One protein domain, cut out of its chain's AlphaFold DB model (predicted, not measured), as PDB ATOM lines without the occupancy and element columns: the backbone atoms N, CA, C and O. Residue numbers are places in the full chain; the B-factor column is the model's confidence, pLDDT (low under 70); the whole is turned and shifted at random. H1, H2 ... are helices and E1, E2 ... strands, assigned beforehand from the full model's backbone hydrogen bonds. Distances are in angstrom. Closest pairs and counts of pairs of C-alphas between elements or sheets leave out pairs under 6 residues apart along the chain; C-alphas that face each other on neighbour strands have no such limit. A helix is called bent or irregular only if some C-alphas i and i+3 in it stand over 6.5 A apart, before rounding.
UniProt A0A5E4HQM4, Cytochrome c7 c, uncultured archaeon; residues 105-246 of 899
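What this domain is: This is residues 105 to 246 of the 899 residues of the protein "Cytochrome c7 c" of uncultured archaeon (UniProt A0A5E4HQM4). A strongly twisted sheet of four strands, E1 to E4, fills one end of the domain, and beyond its edge strand E1 a loosely knit part of short helices and long loops runs to the other end, where H1, H5 and the last residues lie. H2 grazes the sheet and H3 lies beside its strands, while H4 sits in the loop-rich part past E1. The printed part has 142 residues with five named helices and four named strands, in the order H1 H2 H3 E1 E2 E3 E4 H4 H5; under half of the residues are in named elements, and the class is mixed, helices and strands. The sheet's order is E1, E2, E3, E4, all antiparallel. The whole is compact, with a radius of gyration of the C-alphas of 16.1 A and spans of 48 by 32 by 28 A.

How they stand to each other: E1, residues 151 to 157, E2, residues 160 to 165, E3, residues 170 to 175, and E4, residues 180 to 183, form a meander, each strand the antiparallel neighbour of the one before, and each successive pair is a hairpin. Between E1 and E2, N 155 and O 162 are 2.8 A apart; between E2 and E3, N 161 and O 174 are 2.9 A apart; between E3 and E4, N 173 and O 182 are 2.9 A apart, each within hydrogen-bond range. H3, residues 130 to 136, is on the sheet at a height over the sheet of 6.3 A, over none of the strands; its closest C-alphas to E1 are those of Asn 130 and Ser 152, 5.6 A apart. H2, residues 122 to 125, only grazes the sheet, its closest C-alphas to E1 being those of Val 125 and Val 156, 6.1 A apart. H4, residues 198 to 201, is not on the sheet. H1, residues 105 to 119, and H5, residues 229 to 233, are close but not clearly touching, with the closest C-alphas, Cys 107 and Cys 229, 7.6 A apart. Every O i to N i+4 pair is within hydrogen-bond range in H3 and H5, against 7 of 11 in H1; H2 and H4 are too short for such a pair.

Where its parts are: E1 spans 16.6 A from first to last C-alpha, E2 16.7 A, E3 15.0 A and E4 10.5 A. H1 begins at C-alpha 105, (154.006, 179.701, 170.091), and spans 10.4 A; it is irregular, with C-alphas 110 and 113 9.1 A apart. H3 spans 9.8 A, H5 6.0 A, H2 5.4 A and H4 5.1 A. H5 ends at C-alpha 233, (148.705, 188.425, 160.120).

The domain as a whole: The C-alphas farthest apart, Gly 143 and Gly 239, are 48.9 A apart. The printed part has no cut. The links H3 to E1, E4 to H4 and H4 to H5 are long; in the last, residues 202 to 203 pair antiparallel with residues 224 to 225. Mean pLDDT of the printed part is 81.1; it is under 70 at residues 109 to 114, 143, 186 to 191 and 236 to 246.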
ATOM      1  N   SER A 105     153.726 179.770 168.642       80.19
ATOM      2  CA  SER A 105     154.006 179.701 170.091       80.19
ATOM      3  C   SER A 105     154.506 181.028 170.668       80.19
ATOM      4  O   SER A 105     154.176 181.360 171.795       80.19
ATOM      5  N   VAL A 106     155.204 181.850 169.881       78.50
ATOM      6  CA  VAL A 106     155.588 183.212 170.292       78.50
ATOM      7  C   VAL A 106     154.347 184.102 170.417       78.50
ATOM      8  O   VAL A 106     154.279 184.975 171.278       78.50
ATOM      9  N   CYS A 107     153.334 183.870 169.579       74.88
ATOM     10  CA  CYS A 107     152.056 184.569 169.674       74.88
ATOM     11  C   CYS A 107     151.237 184.103 170.887       74.88
ATOM     12  O   CYS A 107     150.482 184.906 171.428       74.88
ATOM     13  N   GLU A 108     151.370 182.846 171.330       76.31
ATOM     14  CA  GLU A 108     150.693 182.298 172.518       76.31
ATOM     15  C   GLU A 108     151.025 183.093 173.788       76.31
ATOM     16  O   GLU A 108     150.119 183.400 174.567       76.31
ATOM     17  N   ASP A 109     152.293 183.484 173.941       66.12
ATOM     18  CA  ASP A 109     152.811 184.183 175.121       66.12
ATOM     19  C   ASP A 109     152.056 185.491 175.417       66.12
ATOM     20  O   ASP A 109     151.830 185.828 176.581       66.12
ATOM     21  N   CYS A 110     151.603 186.206 174.375       59.91
ATOM     22  CA  CYS A 110     150.768 187.407 174.520       59.91
ATOM     23  C   CYS A 110     149.267 187.135 174.200       59.91
ATOM     24  O   CYS A 110     148.388 187.769 174.790       59.91
ATOM     25  N   HIS A 111     148.926 186.187 173.311       65.88
ATOM     26  CA  HIS A 111     147.570 185.945 172.769       65.88
ATOM     27  C   HIS A 111     146.987 184.551 173.079       65.88
ATOM     28  O   HIS A 111     146.309 183.953 172.239       65.88
ATOM     29  N   LYS A 112     147.186 184.047 174.302       67.81
ATOM     30  CA  LYS A 112     146.789 182.695 174.742       67.81
ATOM     31  C   LYS A 112     145.388 182.239 174.316       67.81
ATOM     32  O   LYS A 112     145.246 181.169 173.741       67.81
ATOM     33  N   VAL A 113     144.353 183.052 174.536       62.66
ATOM     34  CA  VAL A 113     142.961 182.682 174.191       62.66
ATOM     35  C   VAL A 113     142.772 182.514 172.680       62.66
ATOM     36  O   VAL A 113     142.079 181.605 172.226       62.66
ATOM     37  N   LYS A 114     143.395 183.381 171.874       67.38
ATOM     38  CA  LYS A 114     143.316 183.307 170.407       67.38
ATOM     39  C   LYS A 114     144.110 182.131 169.880       67.38
ATOM     40  O   LYS A 114     143.621 181.432 168.998       67.38
ATOM     41  N   TYR A 115     145.278 181.897 170.466       77.38
ATOM     42  CA  TYR A 115     146.085 180.725 170.193       77.38
ATOM     43  C   TYR A 115     145.307 179.438 170.491       77.38
ATOM     44  O   TYR A 115     145.208 178.587 169.615       77.38
ATOM     45  N   ASP A 116     144.676 179.323 171.663       75.50
ATOM     46  CA  ASP A 116     143.899 178.140 172.054       75.50
ATOM     47  C   ASP A 116     142.725 177.876 171.106       75.50
ATOM     48  O   ASP A 116     142.512 176.739 170.680       75.50
ATOM     49  N   ASN A 117     141.995 178.925 170.719       73.69
ATOM     50  CA  ASN A 117     140.889 178.790 169.777       73.69
ATOM     51  C   ASN A 117     141.389 178.400 168.375       73.69
ATOM     52  O   ASN A 117     140.877 177.445 167.787       73.69
ATOM     53  N   TRP A 118     142.432 179.067 167.865       81.75
ATOM     54  CA  TRP A 118     143.038 178.740 166.570       81.75
ATOM     55  C   TRP A 118     143.576 177.306 166.558       81.75
ATOM     56  O   TRP A 118     143.429 176.590 165.564       81.75
ATOM     57  N   ARG A 119     144.153 176.853 167.676       81.50
ATOM     58  CA  ARG A 119     144.728 175.515 167.824       81.50
ATOM     59  C   ARG A 119     143.694 174.403 167.642       81.50
ATOM     60  O   ARG A 119     144.062 173.284 167.283       81.50
ATOM     61  N   ASN A 120     142.416 174.711 167.838       77.25
ATOM     62  CA  ASN A 120     141.322 173.773 167.618       77.25
ATOM     63  C   ASN A 120     140.827 173.762 166.163       77.25
ATOM     64  O   ASN A 120     140.027 172.904 165.805       77.25
ATOM     65  N   THR A 121     141.295 174.671 165.305       77.00
ATOM     66  CA  THR A 121     140.846 174.781 163.910       77.00
ATOM     67  C   THR A 121     141.545 173.788 162.981       77.00
ATOM     68  O   THR A 121     142.688 173.380 163.197       77.00
ATOM     69  N   MET A 122     140.888 173.462 161.862       77.94
ATOM     70  CA  MET A 122     141.517 172.700 160.776       77.94
ATOM     71  C   MET A 122     142.687 173.440 160.124       77.94
ATOM     72  O   MET A 122     143.607 172.786 159.641       77.94
ATOM     73  N   HIS A 123     142.704 174.779 160.159       82.94
ATOM     74  CA  HIS A 123     143.805 175.587 159.626       82.94
ATOM     75  C   HIS A 123     145.152 175.202 160.241       82.94
ATOM     76  O   HIS A 123     146.121 175.032 159.502       82.94
ATOM     77  N   ARG A 124     145.196 174.925 161.551       86.19
ATOM     78  CA  ARG A 124     146.414 174.458 162.224       86.19
ATOM     79  C   ARG A 124     146.976 173.162 161.634       86.19
ATOM     80  O   ARG A 124     148.189 173.003 161.585       86.19
ATOM     81  N   VAL A 125     146.124 172.216 161.236       84.50
ATOM     82  CA  VAL A 125     146.552 170.847 160.882       84.50
ATOM     83  C   VAL A 125     146.596 170.570 159.382       84.50
ATOM     84  O   VAL A 125     146.945 169.453 158.994       84.50
ATOM     85  N   MET A 126     146.308 171.570 158.537       87.00
ATOM     86  CA  MET A 126     146.329 171.436 157.070       87.00
ATOM     87  C   MET A 126     147.622 170.801 156.544       87.00
ATOM     88  O   MET A 126     147.564 170.019 155.601       87.00
ATOM     89  N   LEU A 127     148.763 171.061 157.192       92.50
ATOM     90  CA  LEU A 127     149.959 170.231 157.091       92.50
ATOM     91  C   LEU A 127     150.416 169.829 158.496       92.50
ATOM     92  O   LEU A 127     150.601 170.672 159.365       92.50
ATOM     93  N   THR A 128     150.622 168.536 158.710       90.75
ATOM     94  CA  THR A 128     150.947 167.951 160.014       90.75
ATOM     95  C   THR A 128     152.196 167.076 159.899       90.75
ATOM     96  O   THR A 128     152.284 166.221 159.017       90.75
ATOM     97  N   LYS A 129     153.169 167.259 160.799       91.00
ATOM     98  CA  LYS A 129     154.341 166.370 160.936       91.00
ATOM     99  C   LYS A 129     153.944 165.007 161.498       91.00
ATOM    100  O   LYS A 129     153.004 164.911 162.285       91.00
ATOM    101  N   ASN A 130     154.723 163.973 161.189       87.06
ATOM    102  CA  ASN A 130     154.505 162.626 161.724       87.06
ATOM    103  C   ASN A 130     154.386 162.570 163.262       87.06
ATOM    104  O   ASN A 130     153.503 161.887 163.767       87.06
ATOM    105  N   THR A 131     155.179 163.338 164.012       87.19
ATOM    106  CA  THR A 131     155.112 163.406 165.482       87.19
ATOM    107  C   THR A 131     153.776 163.955 165.980       87.19
ATOM    108  O   THR A 131     153.190 163.417 166.913       87.19
ATOM    109  N   SER A 132     153.255 164.997 165.332       86.12
ATOM    110  CA  SER A 132     151.953 165.582 165.668       86.12
ATOM    111  C   SER A 132     150.796 164.674 165.249       86.12
ATOM    112  O   SER A 132     149.823 164.544 165.987       86.12
ATOM    113  N   GLY A 133     150.918 163.998 164.102       86.88
ATOM    114  CA  GLY A 133     149.964 162.976 163.671       86.88
ATOM    115  C   GLY A 133     149.912 161.785 164.631       86.88
ATOM    116  O   GLY A 133     148.820 161.303 164.933       86.88
ATOM    117  N   ALA A 134     151.069 161.374 165.161       86.50
ATOM    118  CA  ALA A 134     151.189 160.323 166.168       86.50
ATOM    119  C   ALA A 134     150.485 160.699 167.463       86.50
ATOM    120  O   ALA A 134     149.694 159.915 167.979       86.50
ATOM    121  N   LEU A 135     150.714 161.925 167.943       86.00
ATOM    122  CA  LEU A 135     150.032 162.435 169.124       86.00
ATOM    123  C   LEU A 135     148.516 162.447 168.932       86.00
ATOM    124  O   LEU A 135     147.818 162.037 169.842       86.00
ATOM    125  N   MET A 136     148.001 162.854 167.768       87.06
ATOM    126  CA  MET A 136     146.556 162.855 167.486       87.06
ATOM    127  C   MET A 136     145.970 161.459 167.215       87.06
ATOM    128  O   MET A 136     144.752 161.331 167.148       87.06
ATOM    129  N   ASN A 137     146.802 160.420 167.085       87.12
ATOM    130  CA  ASN A 137     146.418 159.064 166.678       87.12
ATOM    131  C   ASN A 137     145.741 158.997 165.290       87.12
ATOM    132  O   ASN A 137     144.747 158.300 165.088       87.12
ATOM    133  N   LEU A 138     146.279 159.733 164.310       87.81
ATOM    134  CA  LEU A 138     145.788 159.676 162.928       87.81
ATOM    135  C   LEU A 138     146.029 158.288 162.301       87.81
ATOM    136  O   LEU A 138     147.023 157.622 162.582       87.81
ATOM    137  N   SER A 139     145.144 157.851 161.403       87.75
ATOM    138  CA  SER A 139     145.310 156.562 160.717       87.75
ATOM    139  C   SER A 139     146.558 156.547 159.823       87.75
ATOM    140  O   SER A 139     146.847 157.528 159.130       87.75
ATOM    141  N   LEU A 140     147.283 155.424 159.802       86.56
ATOM    142  CA  LEU A 140     148.449 155.190 158.943       86.56
ATOM    143  C   LEU A 140     148.148 154.131 157.868       86.56
ATOM    144  O   LEU A 140     147.350 153.235 158.135       86.56
ATOM    145  N   PRO A 141     148.775 154.212 156.675       82.12
ATOM    146  CA  PRO A 141     148.580 153.231 155.603       82.12
ATOM    147  C   PRO A 141     148.895 151.784 156.016       82.12
ATOM    148  O   PRO A 141     149.789 151.560 156.829       82.12
ATOM    149  N   ASP A 142     148.195 150.821 155.405       71.69
ATOM    150  CA  ASP A 142     148.198 149.391 155.760       71.69
ATOM    151  C   ASP A 142     149.587 148.821 156.110       71.69
ATOM    152  O   ASP A 142     150.529 148.880 155.316       71.69
ATOM    153  N   GLY A 143     149.699 148.241 157.312       68.88
ATOM    154  CA  GLY A 143     150.921 147.609 157.830       68.88
ATOM    155  C   GLY A 143     151.922 148.559 158.503       68.88
ATOM    156  O   GLY A 143     152.891 148.084 159.102       68.88
ATOM    157  N   LEU A 144     151.689 149.876 158.454       78.94
ATOM    158  CA  LEU A 144     152.494 150.873 159.159       78.94
ATOM    159  C   LEU A 144     151.880 151.234 160.517       78.94
ATOM    160  O   LEU A 144     150.668 151.303 160.695       78.94
ATOM    161  N   ASN A 145     152.748 151.516 161.474       82.44
ATOM    162  CA  ASN A 145     152.444 152.064 162.784       82.44
ATOM    163  C   ASN A 145     153.444 153.189 163.099       82.44
ATOM    164  O   ASN A 145     154.435 153.386 162.395       82.44
ATOM    165  N   TRP A 146     153.213 153.938 164.173       82.81
ATOM    166  CA  TRP A 146     154.044 155.099 164.505       82.81
ATOM    167  C   TRP A 146     155.512 154.772 164.817       82.81
ATOM    168  O   TRP A 146     156.349 155.664 164.740       82.81
ATOM    169  N   SER A 147     155.844 153.509 165.102       77.00
ATOM    170  CA  SER A 147     157.224 153.063 165.338       77.00
ATOM    171  C   SER A 147     157.976 152.642 164.068       77.00
ATOM    172  O   SER A 147     159.201 152.586 164.086       77.00
ATOM    173  N   ASN A 148     157.274 152.371 162.959       75.69
ATOM    174  CA  ASN A 148     157.872 151.910 161.696       75.69
ATOM    175  C   ASN A 148     157.387 152.690 160.457       75.69
ATOM    176  O   ASN A 148     157.584 152.253 159.322       75.69
ATOM    177  N   THR A 149     156.738 153.839 160.661       78.88
ATOM    178  CA  THR A 149     156.165 154.640 159.578       78.88
ATOM    179  C   THR A 149     157.243 155.323 158.738       78.88
ATOM    180  O   THR A 149     158.191 155.908 159.255       78.88
ATOM    181  N   ASN A 150     157.067 155.301 157.417       80.88
ATOM    182  CA  ASN A 150     157.872 156.076 156.474       80.88
ATOM    183  C   ASN A 150     157.216 157.419 156.119       80.88
ATOM    184  O   ASN A 150     157.545 157.994 155.087       80.88
ATOM    185  N   VAL A 151     156.265 157.899 156.923       88.50
ATOM    186  CA  VAL A 151     155.568 159.171 156.701       88.50
ATOM    187  C   VAL A 151     156.396 160.326 157.270       88.50
ATOM    188  O   VAL A 151     156.780 160.294 158.439       88.50
ATOM    189  N   SER A 152     156.639 161.357 156.457       90.38
ATOM    190  CA  SER A 152     157.269 162.614 156.893       90.38
ATOM    191  C   SER A 152     156.221 163.661 157.287       90.38
ATOM    192  O   SER A 152     156.245 164.182 158.402       90.38
ATOM    193  N   TYR A 153     155.255 163.906 156.396       92.81
ATOM    194  CA  TYR A 153     154.171 164.873 156.566       92.81
ATOM    195  C   TYR A 153     152.828 164.318 156.088       92.81
ATOM    196  O   TYR A 153     152.757 163.391 155.276       92.81
ATOM    197  N   MET A 154     151.757 164.926 156.588       91.81
ATOM    198  CA  MET A 154     150.373 164.559 156.323       91.81
ATOM    199  C   MET A 154     149.552 165.817 156.048       91.81
ATOM    200  O   MET A 154     149.561 166.745 156.853       91.81
ATOM    201  N   ILE A 155     148.825 165.839 154.937       90.06
ATOM    202  CA  ILE A 155     147.796 166.844 154.667       90.06
ATOM    203  C   ILE A 155     146.497 166.322 155.265       90.06
ATOM    204  O   ILE A 155     146.033 165.253 154.859       90.06
ATOM    205  N   VAL A 156     145.924 167.056 156.214       86.25
ATOM    206  CA  VAL A 156     144.699 166.662 156.918       86.25
ATOM    207  C   VAL A 156     143.530 167.469 156.362       86.25
ATOM    208  O   VAL A 156     143.567 168.695 156.366       86.25
ATOM    209  N   GLY A 157     142.484 166.792 155.887       79.06
ATOM    210  CA  GLY A 157     141.275 167.432 155.372       79.06
ATOM    211  C   GLY A 157     140.015 166.623 155.665       79.06
ATOM    212  O   GLY A 157     140.081 165.419 155.909       79.06
ATOM    213  N   LYS A 158     138.853 167.288 155.595       74.25
ATOM    214  CA  LYS A 158     137.550 166.729 156.006       74.25
ATOM    215  C   LYS A 158     137.170 165.430 155.279       74.25
ATOM    216  O   LYS A 158     136.609 164.523 155.878       74.25
ATOM    217  N   SER A 159     137.474 165.326 153.987       72.88
ATOM    218  CA  SER A 159     137.137 164.148 153.177       72.88
ATOM    219  C   SER A 159     138.264 163.115 153.086       72.88
ATOM    220  O   SER A 159     138.023 161.977 152.675       72.88
ATOM    221  N   GLY A 160     139.494 163.470 153.466       83.56
ATOM    222  CA  GLY A 160     140.635 162.586 153.284       83.56
ATOM    223  C   GLY A 160     141.976 163.163 153.716       83.56
ATOM    224  O   GLY A 160     142.152 164.378 153.809       83.56
ATOM    225  N   PHE A 161     142.934 162.262 153.941       88.56
ATOM    226  CA  PHE A 161     144.329 162.592 154.238       88.56
ATOM    227  C   PHE A 161     145.236 162.244 153.069       88.56
ATOM    228  O   PHE A 161     144.990 161.272 152.351       88.56
ATOM    229  N   TYR A 162     146.326 162.990 152.921       89.31
ATOM    230  CA  TYR A 162     147.368 162.713 151.934       89.31
ATOM    231  C   TYR A 162     148.726 162.631 152.620       89.31
ATOM    232  O   TYR A 162     149.048 163.463 153.462       89.31
ATOM    233  N   TYR A 163     149.528 161.633 152.257       90.31
ATOM    234  CA  TYR A 163     150.752 161.297 152.983       90.31
ATOM    235  C   TYR A 163     151.978 161.497 152.105       90.31
ATOM    236  O   TYR A 163     152.009 161.034 150.957       90.31
ATOM    237  N   LEU A 164     152.997 162.131 152.680       90.69
ATOM    238  CA  LEU A 164     154.335 162.250 152.114       90.69
ATOM    239  C   LEU A 164     155.234 161.182 152.734       90.69
ATOM    240  O   LEU A 164     155.203 160.964 153.945       90.69
ATOM    241  N   ASN A 165     156.043 160.519 151.913       88.62
ATOM    242  CA  ASN A 165     156.993 159.512 152.380       88.62
ATOM    243  C   ASN A 165     158.248 160.162 153.006       88.62
ATOM    244  O   ASN A 165     158.381 161.385 153.045       88.62
ATOM    245  N   ALA A 166     159.213 159.345 153.428       88.19
ATOM    246  CA  ALA A 166     160.448 159.781 154.074       88.19
ATOM    247  C   ALA A 166     161.349 160.656 153.185       88.19
ATOM    248  O   ALA A 166     162.256 161.290 153.704       88.19
ATOM    249  N   THR A 167     161.100 160.708 151.871       88.94
ATOM    250  CA  THR A 167     161.808 161.578 150.921       88.94
ATOM    251  C   THR A 167     160.969 162.773 150.455       88.94
ATOM    252  O   THR A 167     161.447 163.560 149.647       88.94
ATOM    253  N   GLY A 168     159.747 162.955 150.974       89.38
ATOM    254  CA  GLY A 168     158.891 164.116 150.700       89.38
ATOM    255  C   GLY A 168     157.907 163.964 149.532       89.38
ATOM    256  O   GLY A 168     157.259 164.936 149.158       89.38
ATOM    257  N   TYR A 169     157.757 162.772 148.951       89.44
ATOM    258  CA  TYR A 169     156.843 162.521 147.830       89.44
ATOM    259  C   TYR A 169     155.479 162.007 148.294       89.44
ATOM    260  O   TYR A 169     155.391 161.120 149.149       89.44
ATOM    261  N   LEU A 170     154.412 162.492 147.656       87.75
ATOM    262  CA  LEU A 170     153.047 162.010 147.875       87.75
ATOM    263  C   LEU A 170     152.906 160.554 147.408       87.75
ATOM    264  O   LEU A 170     153.182 160.236 146.249       87.75
ATOM    265  N   PHE A 171     152.471 159.654 148.297       84.25
ATOM    266  CA  PHE A 171     152.448 158.211 147.998       84.25
ATOM    267  C   PHE A 171     151.147 157.489 148.377       84.25
ATOM    268  O   PHE A 171     150.818 156.456 147.777       84.25
ATOM    269  N   ARG A 172     150.377 158.019 149.332       87.81
ATOM    270  CA  ARG A 172     149.105 157.438 149.789       87.81
ATOM    271  C   ARG A 172     148.060 158.515 150.042       87.81
ATOM    272  O   ARG A 172     148.402 159.656 150.355       87.81
ATOM    273  N   LYS A 173     146.795 158.115 149.933       89.06
ATOM    274  CA  LYS A 173     145.632 158.872 150.386       89.06
ATOM    275  C   LYS A 173     144.718 157.982 151.232       89.06
ATOM    276  O   LYS A 173     144.625 156.781 150.973       89.06
ATOM    277  N   TYR A 174     144.070 158.572 152.224       88.56
ATOM    278  CA  TYR A 174     143.103 157.928 153.113       88.56
ATOM    279  C   TYR A 174     141.761 158.627 152.955       88.56
ATOM    280  O   TYR A 174     141.718 159.853 152.992       88.56
ATOM    281  N   ASN A 175     140.680 157.877 152.760       86.44
ATOM    282  CA  ASN A 175     139.329 158.427 152.766       86.44
ATOM    283  C   ASN A 175     138.747 158.259 154.171       86.44
ATOM    284  O   ASN A 175     138.584 157.131 154.633       86.44
ATOM    285  N   VAL A 176     138.435 159.369 154.846       80.44
ATOM    286  CA  VAL A 176     137.989 159.311 156.247       80.44
ATOM    287  C   VAL A 176     136.587 158.708 156.381       80.44
ATOM    288  O   VAL A 176     136.307 158.038 157.371       80.44
ATOM    289  N   VAL A 177     135.729 158.879 155.370       78.31
ATOM    290  CA  VAL A 177     134.352 158.361 155.370       78.31
ATOM    291  C   VAL A 177     134.334 156.843 155.216       78.31
ATOM    292  O   VAL A 177     133.614 156.156 155.932       78.31
ATOM    293  N   THR A 178     135.122 156.305 154.283       83.94
ATOM    294  CA  THR A 178     135.147 154.858 154.013       83.94
ATOM    295  C   THR A 178     136.192 154.107 154.832       83.94
ATOM    296  O   THR A 178     136.189 152.879 154.842       83.94
ATOM    297  N   GLY A 179     137.111 154.819 155.488       85.69
ATOM    298  CA  GLY A 179     138.232 154.232 156.215       85.69
ATOM    299  C   GLY A 179     139.256 153.522 155.323       85.69
ATOM    300  O   GLY A 179     140.049 152.732 155.829       85.69
ATOM    301  N   ALA A 180     139.239 153.768 154.008       88.06
ATOM    302  CA  ALA A 180     140.047 153.032 153.039       88.06
ATOM    303  C   ALA A 180     141.284 153.816 152.574       88.06
ATOM    304  O   ALA A 180     141.217 155.017 152.282       88.06
ATOM    305  N   PHE A 181     142.403 153.106 152.420       88.25
ATOM    306  CA  PHE A 181     143.612 153.625 151.785       88.25
ATOM    307  C   PHE A 181     143.610 153.387 150.277       88.25
ATOM    308  O   PHE A 181     143.090 152.401 149.763       88.25
ATOM    309  N   SER A 182     144.240 154.299 149.546       88.19
ATOM    310  CA  SER A 182     144.519 154.128 148.121       88.19
ATOM    311  C   SER A 182     145.838 154.804 147.736       88.19
ATOM    312  O   SER A 182     146.339 155.678 148.458       88.19
ATOM    313  N   PRO A 183     146.468 154.395 146.623       84.38
ATOM    314  CA  PRO A 183     147.644 155.089 146.116       84.38
ATOM    315  C   PRO A 183     147.300 156.541 145.752       84.38
ATOM    316  O   PRO A 183     146.213 156.829 145.246       84.38
ATOM    317  N   TYR A 184     148.237 157.464 146.010       77.75
ATOM    318  CA  TYR A 184     148.088 158.858 145.571       77.75
ATOM    319  C   TYR A 184     148.069 158.957 144.037       77.75
ATOM    320  O   TYR A 184     147.255 159.683 143.472       77.75
ATOM    321  N   ASN A 185     148.929 158.176 143.375       71.44
ATOM    322  CA  ASN A 185     149.005 158.020 141.925       71.44
ATOM    323  C   ASN A 185     149.404 156.568 141.577       71.44
ATOM    324  O   ASN A 185     150.024 155.892 142.400       71.44
ATOM    325  N   THR A 186     149.051 156.093 140.381       57.94
ATOM    326  CA  THR A 186     149.334 154.743 139.864       57.94
ATOM    327  C   THR A 186     150.756 154.577 139.311       57.94
ATOM    328  O   THR A 186     151.131 153.468 138.940       57.94
ATOM    329  N   THR A 187     151.559 155.642 139.243       55.31
ATOM    330  CA  THR A 187     152.926 155.616 138.696       55.31
ATOM    331  C   THR A 187     153.990 155.145 139.699       55.31
ATOM    332  O   THR A 187     153.844 155.291 140.918       55.31
ATOM    333  N   ALA A 188     155.081 154.577 139.168       57.38
ATOM    334  CA  ALA A 188     156.226 154.061 139.921       57.38
ATOM    335  C   ALA A 188     156.868 155.122 140.853       57.38
ATOM    336  O   ALA A 188     156.761 156.321 140.583       57.38
ATOM    337  N   PRO A 189     157.555 154.716 141.943       55.75
ATOM    338  CA  PRO A 189     158.098 155.623 142.962       55.75
ATOM    339  C   PRO A 189     158.967 156.775 142.438       55.75
ATOM    340  O   PRO A 189     158.930 157.858 143.016       55.75
ATOM    341  N   GLU A 190     159.692 156.556 141.341       53.06
ATOM    342  CA  GLU A 190     160.630 157.504 140.720       53.06
ATOM    343  C   GLU A 190     160.003 158.512 139.736       53.06
ATOM    344  O   GLU A 190     160.691 159.405 139.254       53.06
ATOM    345  N   THR A 191     158.686 158.453 139.500       62.59
ATOM    346  CA  THR A 191     157.935 159.458 138.708       62.59
ATOM    347  C   THR A 191     156.864 160.186 139.528       62.59
ATOM    348  O   THR A 191     155.944 160.801 138.983       62.59
ATOM    349  N   ARG A 192     156.952 160.122 140.865       70.62
ATOM    350  CA  ARG A 192     155.981 160.769 141.758       70.62
ATOM    351  C   ARG A 192     156.090 162.296 141.685       70.62
ATOM    352  O   ARG A 192     157.202 162.823 141.707       70.62
ATOM    353  N   PRO A 193     154.957 163.022 141.660       75.31
ATOM    354  CA  PRO A 193     154.983 164.476 141.687       75.31
ATOM    355  C   PRO A 193     155.574 164.963 143.010       75.31
ATOM    356  O   PRO A 193     155.208 164.471 144.083       75.31
ATOM    357  N   GLN A 194     156.470 165.943 142.921       84.56
ATOM    358  CA  GLN A 194     156.961 166.651 144.094       84.56
ATOM    359  C   GLN A 194     155.806 167.405 144.773       84.56
ATOM    360  O   GLN A 194     154.903 167.939 144.117       84.56
ATOM    361  N   TYR A 195     155.829 167.449 146.100       87.62
ATOM    362  CA  TYR A 195     154.916 168.236 146.906       87.62
ATOM    363  C   TYR A 195     155.150 169.725 146.649       87.62
ATOM    364  O   TYR A 195     156.181 170.284 147.006       87.62
ATOM    365  N   SER A 196     154.156 170.364 146.040       86.94
ATOM    366  CA  SER A 196     154.099 171.809 145.781       86.94
ATOM    367  C   SER A 196     152.941 172.484 146.522       86.94
ATOM    368  O   SER A 196     152.654 173.656 146.294       86.94
ATOM    369  N   CYS A 197     152.258 171.768 147.426       87.00
ATOM    370  CA  CYS A 197     151.084 172.286 148.138       87.00
ATOM    371  C   CYS A 197     151.447 173.211 149.317       87.00
ATOM    372  O   CYS A 197     150.548 173.728 149.980       87.00
ATOM    373  N   GLY A 198     152.744 173.454 149.554       86.88
ATOM    374  CA  GLY A 198     153.236 174.302 150.641       86.88
ATOM    375  C   GLY A 198     152.663 175.718 150.598       86.88
ATOM    376  O   GLY A 198     152.266 176.240 151.635       86.88
ATOM    377  N   GLY A 199     152.478 176.289 149.403       86.88
ATOM    378  CA  GLY A 199     151.884 177.622 149.241       86.88
ATOM    379  C   GLY A 199     150.460 177.777 149.786       86.88
ATOM    380  O   GLY A 199     150.037 178.906 150.011       86.88
ATOM    381  N   CYS A 200     149.736 176.675 150.022       85.12
ATOM    382  CA  CYS A 200     148.374 176.705 150.561       85.12
ATOM    383  C   CYS A 200     148.240 176.060 151.946       85.12
ATOM    384  O   CYS A 200     147.231 176.301 152.602       85.12
ATOM    385  N   HIS A 201     149.170 175.192 152.368       90.44
ATOM    386  CA  HIS A 201     149.046 174.385 153.600       90.44
ATOM    387  C   HIS A 201     150.094 174.728 154.668       90.44
ATOM    388  O   HIS A 201     150.170 174.039 155.685       90.44
ATOM    389  N   THR A 202     150.916 175.755 154.443       92.31
ATOM    390  CA  THR A 202     151.994 176.173 155.356       92.31
ATOM    391  C   THR A 202     152.032 177.687 155.516       92.31
ATOM    392  O   THR A 202     151.409 178.408 154.736       92.31
ATOM    393  N   THR A 203     152.787 178.164 156.506       91.56
ATOM    394  CA  THR A 203     152.970 179.592 156.791       91.56
ATOM    395  C   THR A 203     154.386 180.033 156.433       91.56
ATOM    396  O   THR A 203     155.359 179.345 156.741       91.56
ATOM    397  N   GLY A 204     154.515 181.182 155.765       89.69
ATOM    398  CA  GLY A 204     155.812 181.710 155.330       89.69
ATOM    399  C   GLY A 204     156.472 180.900 154.206       89.69
ATOM    400  O   GLY A 204     157.694 180.780 154.175       89.69
ATOM    401  N   TYR A 205     155.676 180.312 153.305       91.62
ATOM    402  CA  TYR A 205     156.177 179.487 152.203       91.62
ATOM    403  C   TYR A 205     157.064 180.272 151.222       91.62
ATOM    404  O   TYR A 205     156.698 181.347 150.743       91.62
ATOM    405  N   ASN A 206     158.200 179.681 150.857       91.00
ATOM    406  CA  ASN A 206     159.134 180.172 149.856       91.00
ATOM    407  C   ASN A 206     159.360 179.095 148.785       91.00
ATOM    408  O   ASN A 206     160.000 178.075 149.037       91.00
ATOM    409  N   ALA A 207     158.856 179.347 147.575       86.12
ATOM    410  CA  ALA A 207     158.891 178.397 146.463       86.12
ATOM    411  C   ALA A 207     160.270 178.235 145.801       86.12
ATOM    412  O   ALA A 207     160.487 177.253 145.096       86.12
ATOM    413  N   THR A 208     161.181 179.199 145.971       83.00
ATOM    414  CA  THR A 208     162.448 179.260 145.220       83.00
ATOM    415  C   THR A 208     163.639 178.707 145.996       83.00
ATOM    416  O   THR A 208     164.693 178.484 145.406       83.00
ATOM    417  N   ASN A 209     163.490 178.474 147.302       74.06
ATOM    418  CA  ASN A 209     164.606 178.147 148.184       74.06
ATOM    419  C   ASN A 209     164.490 176.731 148.756       74.06
ATOM    420  O   ASN A 209     163.730 176.498 149.696       74.06
ATOM    421  N   GLY A 210     165.324 175.824 148.236       85.12
ATOM    422  CA  GLY A 210     165.620 174.517 148.831       85.12
ATOM    423  C   GLY A 210     164.444 173.539 148.893       85.12
ATOM    424  O   GLY A 210     163.456 173.662 148.170       85.12
ATOM    425  N   ASN A 211     164.588 172.547 149.772       91.31
ATOM    426  CA  ASN A 211     163.557 171.568 150.087       91.31
ATOM    427  C   ASN A 211     163.395 171.502 151.611       91.31
ATOM    428  O   ASN A 211     164.386 171.314 152.325       91.31
ATOM    429  N   GLN A 212     162.169 171.628 152.127       94.06
ATOM    430  CA  GLN A 212     161.941 171.547 153.570       94.06
ATOM    431  C   GLN A 212     162.510 170.242 154.146       94.06
ATOM    432  O   GLN A 212     162.266 169.154 153.624       94.06
ATOM    433  N   SER A 213     163.255 170.351 155.253       89.06
ATOM    434  CA  SER A 213     163.894 169.203 155.920       89.06
ATOM    435  C   SER A 213     164.853 168.406 155.014       89.06
ATOM    436  O   SER A 213     165.101 167.234 155.278       89.06
ATOM    437  N   ASN A 214     165.389 169.027 153.952       90.56
ATOM    438  CA  ASN A 214     166.237 168.394 152.931       90.56
ATOM    439  C   ASN A 214     165.562 167.224 152.188       90.56
ATOM    440  O   ASN A 214     166.232 166.325 151.681       90.56
ATOM    441  N   LEU A 215     164.228 167.219 152.123       91.56
ATOM    442  CA  LEU A 215     163.457 166.166 151.465       91.56
ATOM    443  C   LEU A 215     163.257 166.499 149.985       91.56
ATOM    444  O   LEU A 215     162.419 167.332 149.652       91.56
ATOM    445  N   SER A 216     163.982 165.830 149.086       89.50
ATOM    446  CA  SER A 216     163.989 166.116 147.635       89.50
ATOM    447  C   SER A 216     162.611 166.097 146.954       89.50
ATOM    448  O   SER A 216     162.426 166.696 145.893       89.50
ATOM    449  N   GLY A 217     161.627 165.437 147.562       88.62
ATOM    450  CA  GLY A 217     160.243 165.410 147.113       88.62
ATOM    451  C   GLY A 217     159.436 166.672 147.410       88.62
ATOM    452  O   GLY A 217     158.324 166.763 146.910       88.62
ATOM    453  N   ILE A 218     159.943 167.640 148.176       92.12
ATOM    454  CA  ILE A 218     159.231 168.876 148.546       92.12
ATOM    455  C   ILE A 218     159.800 170.060 147.775       92.12
ATOM    456  O   ILE A 218     160.991 170.318 147.851       92.12
ATOM    457  N   ILE A 219     158.964 170.831 147.089       91.12
ATOM    458  CA  ILE A 219     159.372 172.103 146.484       91.12
ATOM    459  C   ILE A 219     159.278 173.196 147.553       91.12
ATOM    460  O   ILE A 219     158.225 173.362 148.165       91.12
ATOM    461  N   GLY A 220     160.369 173.936 147.758       93.19
ATOM    462  CA  GLY A 220     160.412 175.096 148.644       93.19
ATOM    463  C   GLY A 220     160.572 174.780 150.134       93.19
ATOM    464  O   GLY A 220     160.771 173.636 150.551       93.19
ATOM    465  N   THR A 221     160.487 175.836 150.941       93.62
ATOM    466  CA  THR A 221     160.608 175.836 152.411       93.62
ATOM    467  C   THR A 221     159.494 176.668 153.050       93.62
ATOM    468  O   THR A 221     158.814 177.420 152.355       93.62
ATOM    469  N   TRP A 222     159.273 176.535 154.357       93.50
ATOM    470  CA  TRP A 222     158.286 177.327 155.107       93.50
ATOM    471  C   TRP A 222     158.752 177.620 156.537       93.50
ATOM    472  O   TRP A 222     159.654 176.957 157.054       93.50
ATOM    473  N   ALA A 223     158.121 178.608 157.175       91.75
ATOM    474  CA  ALA A 223     158.423 179.022 158.544       91.75
ATOM    475  C   ALA A 223     157.702 178.161 159.595       91.75
ATOM    476  O   ALA A 223     158.288 177.818 160.620       91.75
ATOM    477  N   GLU A 224     156.450 177.774 159.334       92.12
ATOM    478  CA  GLU A 224     155.651 176.945 160.246       92.12
ATOM    479  C   GLU A 224     154.697 176.014 159.475       92.12
ATOM    480  O   GLU A 224     154.195 176.367 158.403       92.12
ATOM    481  N   GLU A 225     154.473 174.802 159.998       91.88
ATOM    482  CA  GLU A 225     153.496 173.865 159.434       91.88
ATOM    483  C   GLU A 225     152.056 174.310 159.705       91.88
ATOM    484  O   GLU A 225     151.729 174.750 160.806       91.88
ATOM    485  N   GLY A 226     151.179 174.120 158.717       90.81
ATOM    486  CA  GLY A 226     149.787 174.538 158.804       90.81
ATOM    487  C   GLY A 226     149.588 176.014 158.467       90.81
ATOM    488  O   GLY A 226     150.526 176.771 158.203       90.81
ATOM    489  N   ILE A 227     148.323 176.417 158.462       90.00
ATOM    490  CA  ILE A 227     147.897 177.804 158.307       90.00
ATOM    491  C   ILE A 227     147.837 178.420 159.700       90.00
ATOM    492  O   ILE A 227     146.889 178.203 160.462       90.00
ATOM    493  N   THR A 228     148.910 179.124 160.047       89.00
ATOM    494  CA  THR A 228     149.182 179.632 161.389       89.00
ATOM    495  C   THR A 228     149.035 181.151 161.447       89.00
ATOM    496  O   THR A 228     148.663 181.774 160.448       89.00
ATOM    497  N   CYS A 229     149.243 181.754 162.625       85.81
ATOM    498  CA  CYS A 229     148.871 183.146 162.902       85.81
ATOM    499  C   CYS A 229     149.363 184.103 161.804       85.81
ATOM    500  O   CYS A 229     148.591 184.855 161.211       85.81
ATOM    501  N   GLU A 230     150.643 184.011 161.459       86.88
ATOM    502  CA  GLU A 230     151.302 184.921 160.524       86.88
ATOM    503  C   GLU A 230     150.969 184.664 159.048       86.88
ATOM    504  O   GLU A 230     151.301 185.480 158.190       86.88
ATOM    505  N   ASN A 231     150.240 183.591 158.724       85.69
ATOM    506  CA  ASN A 231     149.688 183.424 157.380       85.69
ATOM    507  C   ASN A 231     148.553 184.426 157.113       85.69
ATOM    508  O   ASN A 231     148.379 184.879 155.983       85.69
ATOM    509  N   CYS A 232     147.804 184.785 158.163       79.44
ATOM    510  CA  CYS A 232     146.726 185.780 158.129       79.44
ATOM    511  C   CYS A 232     147.159 187.157 158.659       79.44
ATOM    512  O   CYS A 232     146.520 188.159 158.352       79.44
ATOM    513  N   HIS A 233     148.226 187.210 159.457       77.19
ATOM    514  CA  HIS A 233     148.705 188.425 160.120       77.19
ATOM    515  C   HIS A 233     150.004 189.002 159.528       77.19
ATOM    516  O   HIS A 233     150.422 190.102 159.898       77.19
ATOM    517  N   GLY A 234     150.647 188.270 158.616       78.94
ATOM    518  CA  GLY A 234     151.983 188.595 158.126       78.94
ATOM    519  C   GLY A 234     153.073 188.389 159.189       78.94
ATOM    520  O   GLY A 234     152.768 188.057 160.334       78.94
ATOM    521  N   PRO A 235     154.351 188.571 158.814       79.25
ATOM    522  CA  PRO A 235     155.488 188.397 159.720       79.25
ATOM    523  C   PRO A 235     155.498 189.438 160.855       79.25
ATOM    524  O   PRO A 235     155.517 190.643 160.594       79.25
ATOM    525  N   GLY A 236     155.541 188.981 162.109       69.44
ATOM    526  CA  GLY A 236     155.550 189.820 163.313       69.44
ATOM    527  C   GLY A 236     156.944 190.158 163.866       69.44
ATOM    528  O   GLY A 236     157.071 191.030 164.730       69.44
ATOM    529  N   GLY A 237     158.010 189.507 163.388       69.06
ATOM    530  CA  GLY A 237     159.385 189.724 163.855       69.06
ATOM    531  C   GLY A 237     159.944 191.114 163.523       69.06
ATOM    532  O   GLY A 237     159.502 191.762 162.581       69.06
ATOM    533  N   ASN A 238     160.958 191.562 164.276       61.22
ATOM    534  CA  ASN A 238     161.644 192.854 164.088       61.22
ATOM    535  C   ASN A 238     160.723 194.096 164.127       61.22
ATOM    536  O   ASN A 238     160.939 195.030 163.364       61.22
ATOM    537  N   GLY A 239     159.719 194.117 165.018       55.34
ATOM    538  CA  GLY A 239     158.895 195.314 165.264       55.34
ATOM    539  C   GLY A 239     157.419 195.090 165.620       55.34
ATOM    540  O   GLY A 239     156.709 196.081 165.741       55.34
ATOM    541  N   HIS A 240     156.943 193.842 165.772       55.94
ATOM    542  CA  HIS A 240     155.529 193.500 166.031       55.94
ATOM    543  C   HIS A 240     154.566 194.223 165.068       55.94
ATOM    544  O   HIS A 240     153.553 194.792 165.462       55.94
ATOM    545  N   ASN A 241     154.882 194.231 163.771       55.75
ATOM    546  CA  ASN A 241     154.054 194.898 162.764       55.75
ATOM    547  C   ASN A 241     153.004 193.939 162.181       55.75
ATOM    548  O   ASN A 241     153.019 193.612 160.994       55.75
ATOM    549  N   VAL A 242     152.110 193.455 163.042       55.44
ATOM    550  CA  VAL A 242     151.046 192.523 162.658       55.44
ATOM    551  C   VAL A 242     149.997 193.249 161.805       55.44
ATOM    552  O   VAL A 242     149.276 194.128 162.280       55.44
ATOM    553  N   THR A 243     149.885 192.859 160.534       58.06
ATOM    554  CA  THR A 243     148.883 193.383 159.596       58.06
ATOM    555  C   THR A 243     147.768 192.361 159.428       58.06
ATOM    556  O   THR A 243     147.983 191.292 158.877       58.06
ATOM    557  N   VAL A 244     146.552 192.678 159.875       60.19
ATOM    558  CA  VAL A 244     145.411 191.770 159.683       60.19
ATOM    559  C   VAL A 244     144.972 191.797 158.217       60.19
ATOM    560  O   VAL A 244     144.428 192.803 157.753       60.19
ATOM    561  N   TYR A 245     145.184 190.690 157.510       62.41
ATOM    562  CA  TYR A 245     144.709 190.475 156.147       62.41
ATOM    563  C   TYR A 245     143.247 190.008 156.184       62.41
ATOM    564  O   TYR A 245     142.950 188.867 156.536       62.41
ATOM    565  N   THR A 246     142.315 190.927 155.916       55.50
ATOM    566  CA  THR A 246     140.866 190.685 156.037       55.50
ATOM    567  C   THR A 246     140.119 190.683 154.715       55.50
ATOM    568  O   THR A 246     138.901 190.511 154.737       55.50
TER     569      THR A 246